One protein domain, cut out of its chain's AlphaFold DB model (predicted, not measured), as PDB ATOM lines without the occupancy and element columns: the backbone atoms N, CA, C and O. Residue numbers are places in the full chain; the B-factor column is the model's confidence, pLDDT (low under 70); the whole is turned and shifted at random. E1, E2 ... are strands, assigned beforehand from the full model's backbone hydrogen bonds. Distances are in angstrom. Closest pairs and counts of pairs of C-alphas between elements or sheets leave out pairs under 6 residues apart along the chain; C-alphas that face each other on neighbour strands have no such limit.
ATOM      1  N   GLU A 380     291.588 -31.068  -2.286       89.31
ATOM      2  CA  GLU A 380     290.493 -31.032  -3.256       89.31
ATOM      3  C   GLU A 380     289.119 -31.199  -2.564       89.31
ATOM      4  O   GLU A 380     288.904 -32.168  -1.838       89.31
ATOM      5  N   ILE A 381     288.175 -30.281  -2.806       87.94
ATOM      6  CA  ILE A 381     286.814 -30.258  -2.244       87.94
ATOM      7  C   ILE A 381     285.805 -30.892  -3.218       87.94
ATOM      8  O   ILE A 381     285.422 -30.322  -4.244       87.94
ATOM      9  N   GLN A 382     285.280 -32.060  -2.871       89.25
ATOM     10  CA  GLN A 382     284.211 -32.744  -3.598       89.25
ATOM     11  C   GLN A 382     282.877 -32.598  -2.843       89.25
ATOM     12  O   GLN A 382     282.856 -32.512  -1.622       89.25
ATOM     13  N   GLY A 383     281.752 -32.562  -3.565       85.44
ATOM     14  CA  GLY A 383     280.443 -32.224  -2.981       85.44
ATOM     15  C   GLY A 383     280.172 -30.716  -2.938       85.44
ATOM     16  O   GLY A 383     280.553 -29.999  -3.880       85.44
ATOM     17  N   GLU A 384     279.482 -30.275  -1.884       82.75
ATOM     18  CA  GLU A 384     279.241 -28.861  -1.575       82.75
ATOM     19  C   GLU A 384     280.541 -28.177  -1.115       82.75
ATOM     20  O   GLU A 384     281.476 -28.834  -0.663       82.75
ATOM     21  N   ILE A 385     280.636 -26.858  -1.300       75.81
ATOM     22  CA  ILE A 385     281.766 -26.046  -0.832       75.81
ATOM     23  C   ILE A 385     281.232 -25.163   0.303       75.81
ATOM     24  O   ILE A 385     280.482 -24.229   0.010       75.81
ATOM     25  N   PRO A 386     281.579 -25.436   1.572       71.19
ATOM     26  CA  PRO A 386     281.205 -24.578   2.688       71.19
ATOM     27  C   PRO A 386     281.880 -23.208   2.568       71.19
ATOM     28  O   PRO A 386     283.105 -23.120   2.467       71.19
ATOM     29  N   ASP A 387     281.076 -22.148   2.589       75.25
ATOM     30  CA  ASP A 387     281.523 -20.750   2.656       75.25
ATOM     31  C   ASP A 387     281.884 -20.425   4.109       75.25
ATOM     32  O   ASP A 387     281.049 -19.981   4.898       75.25
ATOM     33  N   SER A 388     283.090 -20.826   4.508       82.19
ATOM     34  CA  SER A 388     283.505 -20.889   5.906       82.19
ATOM     35  C   SER A 388     285.026 -20.970   6.024       82.19
ATOM     36  O   SER A 388     285.745 -21.290   5.076       82.19
ATOM     37  N   TYR A 389     285.527 -20.723   7.227       89.50
ATOM     38  CA  TYR A 389     286.919 -20.982   7.562       89.50
ATOM     39  C   TYR A 389     287.073 -22.468   7.895       89.50
ATOM     40  O   TYR A 389     286.303 -23.032   8.672       89.50
ATOM     41  N   PHE A 390     288.076 -23.111   7.309       91.56
ATOM     42  CA  PHE A 390     288.445 -24.491   7.589       91.56
ATOM     43  C   PHE A 390     289.453 -24.491   8.740       91.56
ATOM     44  O   PHE A 390     290.650 -24.310   8.522       91.56
ATOM     45  N   ARG A 391     288.961 -24.654   9.971       91.88
ATOM     46  CA  ARG A 391     289.734 -24.652  11.220       91.88
ATOM     47  C   ARG A 391     290.562 -25.939  11.313       91.88
ATOM     48  O   ARG A 391     290.008 -27.033  11.356       91.88
ATOM     49  N   SER A 392     291.884 -25.804  11.362       91.12
ATOM     50  CA  SER A 392     292.828 -26.906  11.604       91.12
ATOM     51  C   SER A 392     293.180 -27.011  13.089       91.12
ATOM     52  O   SER A 392     293.175 -28.104  13.652       91.12
ATOM     53  N   TYR A 393     293.479 -25.885  13.744       89.75
ATOM     54  CA  TYR A 393     293.760 -25.812  15.184       89.75
ATOM     55  C   TYR A 393     293.477 -24.416  15.743       89.75
ATOM     56  O   TYR A 393     293.345 -23.455  14.982       89.75
ATOM     57  N   THR A 394     293.411 -24.297  17.069       90.25
ATOM     58  CA  THR A 394     293.370 -23.002  17.760       90.25
ATOM     59  C   THR A 394     294.482 -22.874  18.800       90.25
ATOM     60  O   THR A 394     295.143 -23.855  19.167       90.25
ATOM     61  N   ALA A 395     294.705 -21.645  19.252       88.00
ATOM     62  CA  ALA A 395     295.634 -21.314  20.314       88.00
ATOM     63  C   ALA A 395     295.057 -20.206  21.203       88.00
ATOM     64  O   ALA A 395     294.610 -19.161  20.720       88.00
ATOM     65  N   GLU A 396     295.079 -20.440  22.513       80.88
ATOM     66  CA  GLU A 396     294.536 -19.520  23.514       80.88
ATOM     67  C   GLU A 396     295.658 -18.832  24.306       80.88
ATOM     68  O   GLU A 396     295.552 -17.645  24.626       80.88
ATOM     69  N   ASP A 397     296.773 -19.512  24.563       75.00
ATOM     70  CA  ASP A 397     297.834 -18.973  25.407       75.00
ATOM     71  C   ASP A 397     298.778 -18.051  24.613       75.00
ATOM     72  O   ASP A 397     299.600 -18.480  23.802       75.00
ATOM     73  N   PHE A 398     298.659 -16.745  24.890       70.38
ATOM     74  CA  PHE A 398     299.533 -15.668  24.404       70.38
ATOM     75  C   PHE A 398     299.920 -14.762  25.581       70.38
ATOM     76  O   PHE A 398     299.463 -13.630  25.719       70.38
ATOM     77  N   TYR A 399     300.711 -15.303  26.510       55.22
ATOM     78  CA  TYR A 399     300.980 -14.626  27.784       55.22
ATOM     79  C   TYR A 399     302.172 -13.655  27.749       55.22
ATOM     80  O   TYR A 399     302.100 -12.557  28.305       55.22
ATOM     81  N   THR A 400     303.285 -14.045  27.123       46.12
ATOM     82  CA  THR A 400     304.561 -13.287  27.138       46.12
ATOM     83  C   THR A 400     305.547 -13.692  26.045       46.12
ATOM     84  O   THR A 400     306.421 -12.893  25.695       46.12
ATOM     85  N   ASN A 401     305.448 -14.928  25.554       47.50
ATOM     86  CA  ASN A 401     306.312 -15.473  24.519       47.50
ATOM     87  C   ASN A 401     305.790 -15.133  23.117       47.50
ATOM     88  O   ASN A 401     304.594 -14.908  22.934       47.50
ATOM     89  N   PRO A 402     306.669 -15.135  22.106       52.25
ATOM     90  CA  PRO A 402     306.321 -14.750  20.745       52.25
ATOM     91  C   PRO A 402     305.704 -15.912  19.937       52.25
ATOM     92  O   PRO A 402     305.825 -15.963  18.717       52.25
ATOM     93  N   ILE A 403     305.096 -16.878  20.624       63.94
ATOM     94  CA  ILE A 403     304.563 -18.126  20.080       63.94
ATOM     95  C   ILE A 403     303.172 -18.316  20.677       63.94
ATOM     96  O   ILE A 403     302.992 -18.167  21.884       63.94
ATOM     97  N   TRP A 404     302.213 -18.636  19.816       76.25
ATOM     98  CA  TRP A 404     300.877 -19.051  20.213       76.25
ATOM     99  C   TRP A 404     300.920 -20.513  20.658       76.25
ATOM    100  O   TRP A 404     301.310 -21.387  19.882       76.25
ATOM    101  N   GLU A 405     300.536 -20.786  21.904       73.00
ATOM    102  CA  GLU A 405     300.488 -22.149  22.434       73.00
ATOM    103  C   GLU A 405     299.058 -22.712  22.339       73.00
ATOM    104  O   GLU A 405     298.072 -22.080  22.731       73.00
ATOM    105  N   SER A 406     298.942 -23.914  21.764       74.81
ATOM    106  CA  SER A 406     297.678 -24.649  21.705       74.81
ATOM    107  C   SER A 406     297.467 -25.367  23.037       74.81
ATOM    108  O   SER A 406     298.143 -26.351  23.335       74.81
ATOM    109  N   SER A 407     296.531 -24.855  23.834       67.88
ATOM    110  CA  SER A 407     296.080 -25.427  25.109       67.88
ATOM    111  C   SER A 407     295.151 -26.639  24.936       67.88
ATOM    112  O   SER A 407     294.863 -27.339  25.909       67.88
ATOM    113  N   ALA A 408     294.690 -26.882  23.705       75.88
ATOM    114  CA  ALA A 408     293.581 -27.767  23.382       75.88
ATOM    115  C   ALA A 408     293.873 -29.249  23.679       75.88
ATOM    116  O   ALA A 408     294.821 -29.838  23.143       75.88
ATOM    117  N   GLN A 409     293.026 -29.878  24.493       80.12
ATOM    118  CA  GLN A 409     293.146 -31.276  24.891       80.12
ATOM    119  C   GLN A 409     292.198 -32.158  24.072       80.12
ATOM    120  O   GLN A 409     291.088 -31.778  23.700       80.12
ATOM    121  N   ALA A 410     292.626 -33.389  23.792       81.31
ATOM    122  CA  ALA A 410     291.762 -34.385  23.166       81.31
ATOM    123  C   ALA A 410     290.655 -34.815  24.144       81.31
ATOM    124  O   ALA A 410     290.917 -35.540  25.105       81.31
ATOM    125  N   LEU A 411     289.408 -34.423  23.863       80.25
ATOM    126  CA  LEU A 411     288.225 -34.845  24.621       80.25
ATOM    127  C   LEU A 411     287.908 -36.329  24.418       80.25
ATOM    128  O   LEU A 411     287.361 -36.985  25.305       80.25
ATOM    129  N   GLY A 412     288.232 -36.868  23.244       84.38
ATOM    130  CA  GLY A 412     288.031 -38.278  22.950       84.38
ATOM    131  C   GLY A 412     288.398 -38.665  21.525       84.38
ATOM    132  O   GLY A 412     288.568 -37.823  20.640       84.38
ATOM    133  N   ARG A 413     288.504 -39.976  21.306       88.69
ATOM    134  CA  ARG A 413     288.574 -40.560  19.967       88.69
ATOM    135  C   ARG A 413     287.198 -40.457  19.311       88.69
ATOM    136  O   ARG A 413     286.205 -40.883  19.899       88.69
ATOM    137  N   LEU A 414     287.162 -39.921  18.099       85.44
ATOM    138  CA  LEU A 414     285.977 -39.891  17.256       85.44
ATOM    139  C   LEU A 414     285.781 -41.267  16.607       85.44
ATOM    140  O   LEU A 414     286.733 -41.855  16.085       85.44
ATOM    141  N   ASP A 415     284.553 -41.773  16.649       83.06
ATOM    142  CA  ASP A 415     284.167 -42.979  15.922       83.06
ATOM    143  C   ASP A 415     283.732 -42.580  14.504       83.06
ATOM    144  O   ASP A 415     282.804 -41.790  14.331       83.06
ATOM    145  N   ILE A 416     284.475 -43.047  13.500       81.62
ATOM    146  CA  ILE A 416     284.424 -42.574  12.102       81.62
ATOM    147  C   ILE A 416     283.992 -43.678  11.123       81.62
ATOM    148  O   ILE A 416     284.247 -43.596   9.921       81.62
ATOM    149  N   ASP A 417     283.313 -44.706  11.637       75.81
ATOM    150  CA  ASP A 417     282.808 -45.853  10.870       75.81
ATOM    151  C   ASP A 417     281.547 -45.532  10.029       75.81
ATOM    152  O   ASP A 417     280.932 -46.430   9.443       75.81
ATOM    153  N   HIS A 418     281.152 -44.257   9.907       83.94
ATOM    154  CA  HIS A 418     280.056 -43.859   9.023       83.94
ATOM    155  C   HIS A 418     280.454 -43.985   7.539       83.94
ATOM    156  O   HIS A 418     281.585 -43.662   7.149       83.94
ATOM    157  N   PRO A 419     279.527 -44.413   6.660       87.38
ATOM    158  CA  PRO A 419     279.785 -44.483   5.232       87.38
ATOM    159  C   PRO A 419     279.967 -43.080   4.641       87.38
ATOM    160  O   PRO A 419     279.194 -42.166   4.917       87.38
ATOM    161  N   MET A 420     280.935 -42.932   3.732       90.50
ATOM    162  CA  MET A 420     281.254 -41.669   3.039       90.50
ATOM    163  C   MET A 420     280.044 -41.018   2.326       90.50
ATOM    164  O   MET A 420     280.061 -39.828   2.045       90.50
ATOM    165  N   SER A 421     278.975 -41.775   2.056       89.50
ATOM    166  CA  SER A 421     277.703 -41.270   1.520       89.50
ATOM    167  C   SER A 421     276.875 -40.419   2.496       89.50
ATOM    168  O   SER A 421     275.877 -39.847   2.074       89.50
ATOM    169  N   GLU A 422     277.233 -40.364   3.783       90.88
ATOM    170  CA  GLU A 422     276.641 -39.441   4.769       90.88
ATOM    171  C   GLU A 422     277.315 -38.057   4.793       90.88
ATOM    172  O   GLU A 422     276.843 -37.166   5.498       90.88
ATOM    173  N   ALA A 423     278.412 -37.870   4.054       92.31
ATOM    174  CA  ALA A 423     279.109 -36.594   3.961       92.31
ATOM    175  C   ALA A 423     278.430 -35.649   2.952       92.31
ATOM    176  O   ALA A 423     278.097 -36.058   1.838       92.31
ATOM    177  N   THR A 424     278.275 -34.375   3.319       91.56
ATOM    178  CA  THR A 424     277.875 -33.287   2.402       91.56
ATOM    179  C   THR A 424     279.076 -32.760   1.613       91.56
ATOM    180  O   THR A 424     278.963 -32.426   0.429       91.56
ATOM    181  N   THR A 425     280.242 -32.772   2.262       90.69
ATOM    182  CA  THR A 425     281.524 -32.290   1.747       90.69
ATOM    183  C   THR A 425     282.575 -33.382   1.925       90.69
ATOM    184  O   THR A 425     282.664 -34.007   2.980       90.69
ATOM    185  N   ILE A 426     283.391 -33.626   0.901       93.12
ATOM    186  CA  ILE A 426     284.490 -34.595   0.936       93.12
ATOM    187  C   ILE A 426     285.788 -33.863   0.599       93.12
ATOM    188  O   ILE A 426     285.944 -33.376  -0.518       93.12
ATOM    189  N   LEU A 427     286.737 -33.820   1.532       91.38
ATOM    190  CA  LEU A 427     288.081 -33.293   1.291       91.38
ATOM    191  C   LEU A 427     289.037 -34.419   0.895       91.38
ATOM    192  O   LEU A 427     289.052 -35.488   1.508       91.38
ATOM    193  N   VAL A 428     289.845 -34.181  -0.134       91.69
ATOM    194  CA  VAL A 428     290.770 -35.163  -0.705       91.69
ATOM    195  C   VAL A 428     292.152 -34.545  -0.873       91.69
ATOM    196  O   VAL A 428     292.331 -33.638  -1.674       91.69
ATOM    197  N   SER A 429     293.156 -35.060  -0.174       90.44
ATOM    198  CA  SER A 429     294.549 -34.616  -0.320       90.44
ATOM    199  C   SER A 429     295.491 -35.815  -0.413       90.44
ATOM    200  O   SER A 429     295.113 -36.941  -0.093       90.44
ATOM    201  N   THR A 430     296.716 -35.603  -0.888       87.06
ATOM    202  CA  THR A 430     297.796 -36.593  -0.838       87.06
ATOM    203  C   THR A 430     298.939 -36.006  -0.033       87.06
ATOM    204  O   THR A 430     299.443 -34.956  -0.398       87.06
ATOM    205  N   PHE A 431     299.353 -36.689   1.036       80.12
ATOM    206  CA  PHE A 431     300.386 -36.191   1.940       80.12
ATOM    207  C   PHE A 431     301.594 -37.113   2.008       80.12
ATOM    208  O   PHE A 431     301.472 -38.323   2.220       80.12
ATOM    209  N   SER A 432     302.779 -36.512   1.959       79.44
ATOM    210  CA  SER A 432     304.066 -37.155   2.250       79.44
ATOM    211  C   SER A 432     304.317 -37.306   3.762       79.44
ATOM    212  O   SER A 432     305.304 -36.808   4.306       79.44
ATOM    213  N   ILE A 433     303.420 -38.007   4.458       76.69
ATOM    214  CA  ILE A 433     303.565 -38.344   5.881       76.69
ATOM    215  C   ILE A 433     304.720 -39.337   6.028       76.69
ATOM    216  O   ILE A 433     304.654 -40.449   5.519       76.69
ATOM    217  N   SER A 434     305.788 -38.941   6.716       74.00
ATOM    218  CA  SER A 434     307.015 -39.746   6.847       74.00
ATOM    219  C   SER A 434     307.184 -40.424   8.211       74.00
ATOM    220  O   SER A 434     308.052 -41.285   8.356       74.00
ATOM    221  N   HIS A 435     306.369 -40.057   9.203       82.19
ATOM    222  CA  HIS A 435     306.518 -40.471  10.599       82.19
ATOM    223  C   HIS A 435     305.146 -40.693  11.261       82.19
ATOM    224  O   HIS A 435     304.147 -40.136  10.815       82.19
ATOM    225  N   SER A 436     305.102 -41.494  12.324       86.88
ATOM    226  CA  SER A 436     303.984 -41.549  13.266       86.88
ATOM    227  C   SER A 436     303.884 -40.236  14.047       86.88
ATOM    228  O   SER A 436     304.897 -39.601  14.353       86.88
ATOM    229  N   GLY A 437     302.667 -39.806  14.379       89.75
ATOM    230  CA  GLY A 437     302.458 -38.519  15.042       89.75
ATOM    231  C   GLY A 437     301.045 -37.967  14.909       89.75
ATOM    232  O   GLY A 437     300.143 -38.646  14.424       89.75
ATOM    233  N   ASN A 438     300.871 -36.724  15.362       88.31
ATOM    234  CA  ASN A 438     299.623 -35.972  15.261       88.31
ATOM    235  C   ASN A 438     299.663 -35.003  14.076       88.31
ATOM    236  O   ASN A 438     300.622 -34.252  13.917       88.31
ATOM    237  N   TYR A 439     298.581 -34.986  13.305       89.56
ATOM    238  CA  TYR A 439     298.370 -34.139  12.138       89.56
ATOM    239  C   TYR A 439     297.026 -33.427  12.290       89.56
ATOM    240  O   TYR A 439     296.005 -34.082  12.489       89.56
ATOM    241  N   ASN A 440     297.008 -32.098  12.222       91.00
ATOM    242  CA  ASN A 440     295.757 -31.340  12.295       91.00
ATOM    243  C   ASN A 440     294.944 -31.549  11.005       91.00
ATOM    244  O   ASN A 440     295.508 -31.548   9.910       91.00
ATOM    245  N   LEU A 441     293.630 -31.728  11.134       92.00
ATOM    246  CA  LEU A 441     292.708 -31.892  10.009       92.00
ATOM    247  C   LEU A 441     291.875 -30.609   9.842       92.00
ATOM    248  O   LEU A 441     291.224 -30.209  10.806       92.00
ATOM    249  N   PRO A 442     291.860 -29.971   8.657       92.25
ATOM    250  CA  PRO A 442     291.047 -28.785   8.415       92.25
ATOM    251  C   PRO A 442     289.568 -29.157   8.298       92.25
ATOM    252  O   PRO A 442     289.179 -29.908   7.401       92.25
ATOM    253  N   VAL A 443     288.734 -28.609   9.180       91.50
ATOM    254  CA  VAL A 443     287.279 -28.828   9.183       91.50
ATOM    255  C   VAL A 443     286.561 -27.473   9.171       91.50
ATOM    256  O   VAL A 443     286.942 -26.592   9.945       91.50
ATOM    257  N   PRO A 444     285.550 -27.256   8.309       90.69
ATOM    258  CA  PRO A 444     284.746 -26.035   8.323       90.69
ATOM    259  C   PRO A 444     284.157 -25.741   9.706       90.69
ATOM    260  O   PRO A 444     283.667 -26.646  10.386       90.69
ATOM    261  N   ILE A 445     284.153 -24.471  10.114       88.12
ATOM    262  CA  ILE A 445     283.492 -24.057  11.359       88.12
ATOM    263  C   ILE A 445     282.008 -24.448  11.306       88.12
ATOM    264  O   ILE A 445     281.308 -24.132  10.343       88.12
ATOM    265  N   GLY A 446     281.542 -25.129  12.356       87.50
ATOM    266  CA  GLY A 446     280.181 -25.665  12.462       87.50
ATOM    267  C   GLY A 446     279.993 -27.076  11.893       87.50
ATOM    268  O   GLY A 446     278.900 -27.630  12.015       87.50
ATOM    269  N   GLU A 447     281.027 -27.692  11.315       90.94
ATOM    270  CA  GLU A 447     280.975 -29.053  10.771       90.94
ATOM    271  C   GLU A 447     281.770 -30.075  11.609       90.94
ATOM    272  O   GLU A 447     282.528 -29.731  12.516       90.94
ATOM    273  N   THR A 448     281.567 -31.365  11.332       92.50
ATOM    274  CA  THR A 448     282.272 -32.488  11.960       92.50
ATOM    275  C   THR A 448     282.671 -33.531  10.924       92.50
ATOM    276  O   THR A 448     281.944 -33.801   9.965       92.50
ATOM    277  N   ILE A 449     283.806 -34.185  11.164       93.50
ATOM    278  CA  ILE A 449     284.208 -35.385  10.428       93.50
ATOM    279  C   ILE A 449     283.198 -36.503  10.721       93.50
ATOM    280  O   ILE A 449     282.780 -36.688  11.865       93.50
ATOM    281  N   VAL A 450     282.819 -37.256   9.689       93.81
ATOM    282  CA  VAL A 450     282.026 -38.496   9.807       93.81
ATOM    283  C   VAL A 450     282.776 -39.725   9.329       93.81
ATOM    284  O   VAL A 450     282.539 -40.818   9.828       93.81
ATOM    285  N   SER A 451     283.680 -39.556   8.369       93.81
ATOM    286  CA  SER A 451     284.407 -40.657   7.751       93.81
ATOM    287  C   SER A 451     285.812 -40.187   7.403       93.81
ATOM    288  O   SER A 451     285.989 -39.075   6.906       93.81
ATOM    289  N   LEU A 452     286.818 -41.023   7.632       94.75
ATOM    290  CA  LEU A 452     288.182 -40.776   7.172       94.75
ATOM    291  C   LEU A 452     288.719 -42.058   6.545       94.75
ATOM    292  O   LEU A 452     288.477 -43.153   7.044       94.75
ATOM    293  N   LYS A 453     289.453 -41.926   5.442       94.31
ATOM    294  CA  LYS A 453     290.104 -43.043   4.766       94.31
ATOM    295  C   LYS A 453     291.496 -42.644   4.307       94.31
ATOM    296  O   LYS A 453     291.649 -41.700   3.538       94.31
ATOM    297  N   LEU A 454     292.487 -43.424   4.719       94.00
ATOM    298  CA  LEU A 454     293.868 -43.343   4.252       94.00
ATOM    299  C   LEU A 454     294.122 -44.484   3.253       94.00
ATOM    300  O   LEU A 454     293.965 -45.661   3.585       94.00
ATOM    301  N   GLU A 455     294.482 -44.168   2.008       93.31
ATOM    302  CA  GLU A 455     294.737 -45.190   0.986       93.31
ATOM    303  C   GLU A 455     295.988 -46.024   1.318       93.31
ATOM    304  O   GLU A 455     297.112 -45.531   1.306       93.31
ATOM    305  N   GLY A 456     295.785 -47.320   1.581       91.56
ATOM    306  CA  GLY A 456     296.860 -48.267   1.894       91.56
ATOM    307  C   GLY A 456     297.220 -48.385   3.379       91.56
ATOM    308  O   GLY A 456     298.159 -49.111   3.690       91.56
ATOM    309  N   VAL A 457     296.473 -47.729   4.275       92.31
ATOM    310  CA  VAL A 457     296.644 -47.799   5.738       92.31
ATOM    311  C   VAL A 457     295.398 -48.433   6.362       92.31
ATOM    312  O   VAL A 457     294.274 -48.130   5.953       92.31
ATOM    313  N   SER A 458     295.564 -49.328   7.336       92.44
ATOM    314  CA  SER A 458     294.436 -49.937   8.047       92.44
ATOM    315  C   SER A 458     293.748 -48.920   8.962       92.44
ATOM    316  O   SER A 458     294.411 -48.121   9.616       92.44
ATOM    317  N   ALA A 459     292.421 -49.007   9.111       89.56
ATOM    318  CA  ALA A 459     291.660 -48.219  10.096       89.56
ATOM    319  C   ALA A 459     292.077 -48.490  11.562       89.56
ATOM    320  O   ALA A 459     291.711 -47.752  12.472       89.56
ATOM    321  N   SER A 460     292.862 -49.545  11.799       90.88
ATOM    322  CA  SER A 460     293.486 -49.841  13.091       90.88
ATOM    323  C   SER A 460     294.809 -49.107  13.346       90.88
ATOM    324  O   SER A 460     295.308 -49.198  14.459       90.88
ATOM    325  N   GLU A 461     295.402 -48.458  12.336       92.69
ATOM    326  CA  GLU A 461     296.726 -47.803  12.400       92.69
ATOM    327  C   GLU A 461     296.641 -46.266  12.469       92.69
ATOM    328  O   GLU A 461     297.665 -45.577  12.436       92.69
ATOM    329  N   TYR A 462     295.427 -45.714  12.518       93.50
ATOM    330  CA  TYR A 462     295.192 -44.291  12.729       93.50
ATOM    331  C   TYR A 462     293.919 -44.042  13.529       93.50
ATOM    332  O   TYR A 462     292.964 -44.823  13.476       93.50
ATOM    333  N   HIS A 463     293.894 -42.952  14.288       93.56
ATOM    334  CA  HIS A 463     292.771 -42.541  15.125       93.56
ATOM    335  C   HIS A 463     292.492 -41.055  14.896       93.56
ATOM    336  O   HIS A 463     293.419 -40.250  14.875       93.56
ATOM    337  N   VAL A 464     291.223 -40.677  14.754       93.50
ATOM    338  CA  VAL A 464     290.821 -39.265  14.780       93.50
ATOM    339  C   VAL A 464     290.444 -38.909  16.210       93.50
ATOM    340  O   VAL A 464     289.662 -39.618  16.841       93.50
ATOM    341  N   PHE A 465     290.998 -37.820  16.720       92.06
ATOM    342  CA  PHE A 465     290.637 -37.237  18.003       92.06
ATOM    343  C   PHE A 465     289.932 -35.905  17.776       92.06
ATOM    344  O   PHE A 465     290.329 -35.122  16.912       92.06
ATOM    345  N   PHE A 466     288.885 -35.672  18.562       89.31
ATOM    346  CA  PHE A 466     288.223 -34.380  18.666       89.31
ATOM    347  C   PHE A 466     288.723 -33.667  19.922       89.31
ATOM    348  O   PHE A 466     288.824 -34.287  20.991       89.31
ATOM    349  N   LYS A 467     289.053 -32.385  19.786       87.56
ATOM    350  CA  LYS A 467     289.552 -31.542  20.869       87.56
ATOM    351  C   LYS A 467     288.464 -30.634  21.437       87.56
ATOM    352  O   LYS A 467     287.445 -30.379  20.804       87.56
ATOM    353  N   ASP A 468     288.702 -30.154  22.647       82.69
ATOM    354  CA  ASP A 468     287.852 -29.192  23.358       82.69
ATOM    355  C   ASP A 468     287.697 -27.837  22.660       82.69
ATOM    356  O   ASP A 468     286.646 -27.212  22.774       82.69
ATOM    357  N   ASP A 469     288.697 -27.408  21.898       81.38
ATOM    358  CA  ASP A 469     288.663 -26.172  21.119       81.38
ATOM    359  C   ASP A 469     287.828 -26.253  19.821       81.38
ATOM    360  O   ASP A 469     287.631 -25.237  19.140       81.38
ATOM    361  N   GLY A 470     287.333 -27.444  19.473       84.19
ATOM    362  CA  GLY A 470     286.621 -27.724  18.228       84.19
ATOM    363  C   GLY A 470     287.516 -28.158  17.057       84.19
ATOM    364  O   GLY A 470     287.008 -28.308  15.947       84.19
ATOM    365  N   SER A 471     288.825 -28.345  17.264       89.00
ATOM    366  CA  SER A 471     289.769 -28.878  16.269       89.00
ATOM    367  C   SER A 471     289.769 -30.412  16.238       89.00
ATOM    368  O   SER A 471     289.383 -31.097  17.189       89.00
ATOM    369  N   PHE A 472     290.235 -30.968  15.117       91.81
ATOM    370  CA  PHE A 472     290.401 -32.403  14.913       91.81
ATOM    371  C   PHE A 472     291.869 -32.724  14.615       91.81
ATOM    372  O   PHE A 472     292.505 -32.059  13.794       91.81
ATOM    373  N   ASN A 473     292.403 -33.783  15.226       91.88
ATOM    374  CA  ASN A 473     293.715 -34.324  14.865       91.88
ATOM    375  C   ASN A 473     293.641 -35.799  14.460       91.88
ATOM    376  O   ASN A 473     293.031 -36.630  15.128       91.88
ATOM    377  N   LEU A 474     294.328 -36.116  13.369       92.38
ATOM    378  CA  LEU A 474     294.692 -37.460  12.958       92.38
ATOM    379  C   LEU A 474     295.954 -37.876  13.710       92.38
ATOM    380  O   LEU A 474     297.022 -37.307  13.498       92.38
ATOM    381  N   TYR A 475     295.844 -38.882  14.565       93.06
ATOM    382  CA  TYR A 475     296.985 -39.591  15.123       93.06
ATOM    383  C   TYR A 475     297.290 -40.825  14.270       93.06
ATOM    384  O   TYR A 475     296.379 -41.574  13.919       93.06
ATOM    385  N   LEU A 476     298.562 -41.035  13.945       92.06
ATOM    386  CA  LEU A 476     299.053 -42.170  13.165       92.06
ATOM    387  C   LEU A 476     300.009 -43.021  13.998       92.06
ATOM    388  O   LEU A 476     301.045 -42.528  14.439       92.06
ATOM    389  N   ASP A 477     299.689 -44.308  14.151       92.00
ATOM    390  CA  ASP A 477     300.481 -45.281  14.918       92.00
ATOM    391  C   ASP A 477     301.726 -45.781  14.167       92.00
ATOM    392  O   ASP A 477     302.611 -46.405  14.755       92.00
ATOM    393  N   THR A 478     301.801 -45.537  12.855       89.38
ATOM    394  CA  THR A 478     302.779 -46.157  11.953       89.38
ATOM    395  C   THR A 478     303.468 -45.138  11.042       89.38
ATOM    396  O   THR A 478     302.883 -44.130  10.645       89.38
ATOM    397  N   ASN A 479     304.728 -45.408  10.688       87.69
ATOM    398  CA  ASN A 479     305.490 -44.598   9.736       87.69
ATOM    399  C   ASN A 479     305.105 -44.990   8.304       87.69
ATOM    400  O   ASN A 479     305.267 -46.149   7.911       87.69
ATOM    401  N   LEU A 480     304.676 -44.029   7.485       85.12
ATOM    402  CA  LEU A 480     304.314 -44.289   6.093       85.12
ATOM    403  C   LEU A 480     305.547 -44.112   5.187       85.12
ATOM    404  O   LEU A 480     306.276 -43.129   5.254       85.12
ATOM    405  N   SER A 481     305.823 -45.113   4.344       83.62
ATOM    406  CA  SER A 481     307.019 -45.142   3.473       83.62
ATOM    407  C   SER A 481     306.814 -44.479   2.106       83.62
ATOM    408  O   SER A 481     307.729 -44.443   1.280       83.62
ATOM    409  N   LYS A 482     305.597 -44.002   1.840       87.25
ATOM    410  CA  LYS A 482     305.145 -43.386   0.590       87.25
ATOM    411  C   LYS A 482     304.089 -42.331   0.921       87.25
ATOM    412  O   LYS A 482     303.433 -42.480   1.951       87.25
ATOM    413  N   PRO A 483     303.870 -41.337   0.043       86.88
ATOM    414  CA  PRO A 483     302.734 -40.444   0.175       86.88
ATOM    415  C   PRO A 483     301.425 -41.238   0.197       86.88
ATOM    416  O   PRO A 483     301.263 -42.187  -0.577       86.88
ATOM    417  N   VAL A 484     300.511 -40.849   1.081       90.00
ATOM    418  CA  VAL A 484     299.203 -41.483   1.263       90.00
ATOM    419  C   VAL A 484     298.109 -40.475   0.956       90.00
ATOM    420  O   VAL A 484     298.151 -39.324   1.390       90.00
ATOM    421  N   LYS A 485     297.118 -40.926   0.188       92.75
ATOM    422  CA  LYS A 485     295.927 -40.151  -0.123       92.75
ATOM    423  C   LYS A 485     294.923 -40.265   1.019       92.75
ATOM    424  O   LYS A 485     294.561 -41.372   1.419       92.75
ATOM    425  N   ILE A 486     294.492 -39.120   1.528       92.56
ATOM    426  CA  ILE A 486     293.494 -38.970   2.581       92.56
ATOM    427  C   ILE A 486     292.186 -38.513   1.934       92.56
ATOM    428  O   ILE A 486     292.162 -37.527   1.203       92.56
ATOM    429  N   THR A 487     291.098 -39.228   2.211       94.94
ATOM    430  CA  THR A 487     289.723 -38.823   1.892       94.94
ATOM    431  C   THR A 487     288.959 -38.646   3.197       94.94
ATOM    432  O   THR A 487     288.829 -39.600   3.963       94.94
ATOM    433  N   MET A 488     288.451 -37.443   3.442       95.00
ATOM    434  CA  MET A 488     287.738 -37.051   4.655       95.00
ATOM    435  C   MET A 488     286.315 -36.622   4.308       95.00
ATOM    436  O   MET A 488     286.130 -35.679   3.549       95.00
ATOM    437  N   GLY A 489     285.318 -37.313   4.851       95.31
ATOM    438  CA  GLY A 489     283.906 -36.961   4.734       95.31
ATOM    439  C   GLY A 489     283.457 -36.121   5.923       95.31
ATOM    440  O   GLY A 489     283.718 -36.490   7.071       95.31
ATOM    441  N   ILE A 490     282.770 -35.019   5.639       93.69
ATOM    442  CA  ILE A 490     282.360 -33.990   6.596       93.69
ATOM    443  C   ILE A 490     280.851 -33.718   6.448       93.69
ATOM    444  O   ILE A 490     280.301 -33.846   5.349       93.69
ATOM    445  N   LYS A 491     280.171 -33.376   7.549       92.50
ATOM    446  CA  LYS A 491     278.791 -32.855   7.558       92.50
ATOM    447  C   LYS A 491     278.592 -31.797   8.660       92.50
ATOM    448  O   LYS A 491     279.368 -31.797   9.618       92.50
ATOM    449  N   PRO A 492     277.531 -30.969   8.609       90.75
ATOM    450  CA  PRO A 492     277.150 -30.075   9.705       90.75
ATOM    451  C   PRO A 492     277.045 -30.785  11.063       90.75
ATOM    452  O   PRO A 492     276.461 -31.866  11.168       90.75
ATOM    453  N   SER A 493     277.600 -30.174  12.110       85.94
ATOM    454  CA  SER A 493     277.553 -30.709  13.471       85.94
ATOM    455  C   SER A 493     276.234 -30.352  14.157       85.94
ATOM    456  O   SER A 493     275.844 -29.189  14.223       85.94
TER     457      SER A 493
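This is residues 380 to 493 of the 1003 residues of the protein "TGc domain-containing protein" of Candidatus Amesbacteria bacterium GW2011_GWA2_42_12 (UniProt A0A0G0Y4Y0). Two strongly twisted sheets of four strands each lie partly face to face as a loose sandwich, E1, E4, E9 and E6 in one and E3, E7, E8 and E5 in the other. The bent strand E2 passes the second sheet at its E5 edge, and the loop after it, residues 396 to 409, reaches far out from this body to one end of the long axis. The printed part has 114 residues with nine named strands, E1 to E9 along the chain, and no named helix; the class is all strand, though under half of the residues are in named strands. Both sheets are antiparallel, in the orders E1, E4, E9, E6 and E3, E7, E8, E5. The whole is compact, with a radius of gyration of the C-alphas of 14.5 A and spans of 44 by 34 by 24 A.

In the first sheet E4, residues 425 to 431, and E9, residues 484 to 492, are inner strands, antiparallel at 158 degrees, with N 427 and O 488 2.8 A apart. The edge strand E1, residues 380 to 383, is antiparallel to E4, with N 382 and O 426 at 2.8 A. The other edge strand, E6, residues 447 to 454, bends by 57 degrees at residue 450; N 453 and O 487 of E9 are 2.8 A apart. In the second sheet E7, residues 462 to 467, and E8, residues 472 to 476, form a hairpin, with N 465 and O 473 at 2.8 A. Its edge strands are E3, residues 410 to 413, with N 411 and O 466 of E7 at 2.9 A, and E5, residues 437 to 441, with N 439 and O 474 of E8 at 2.8 A. Between the sheets, E6 and E7 are near each other. E2, residues 388 to 395, bends by 74 degrees at residue 392 and pairs with no named strand; its residues 390 to 391 pair antiparallel with residues 443 to 444. The closest C-alphas of E2 and E5 are those of Ser 392 and Leu 441, 5.2 A apart.

E1 begins at C-alpha 380 (290.493, -31.032, -3.256). E9 is 26.2 A long and ends at C-alpha 492 (277.150, -30.075, 9.705). E6 measures 20.3 A, E4 19.3 A, E2 18.8 A and E7 16.1 A.

The C-alphas farthest apart, those of Thr 400 and Ser 421, are 46.5 A from each other. The printed part has no cut; the links E2 to E3 and E3 to E4 are long. Mean pLDDT of the printed part is 85.9; residues 399 to 403 and residue 407 are under 70.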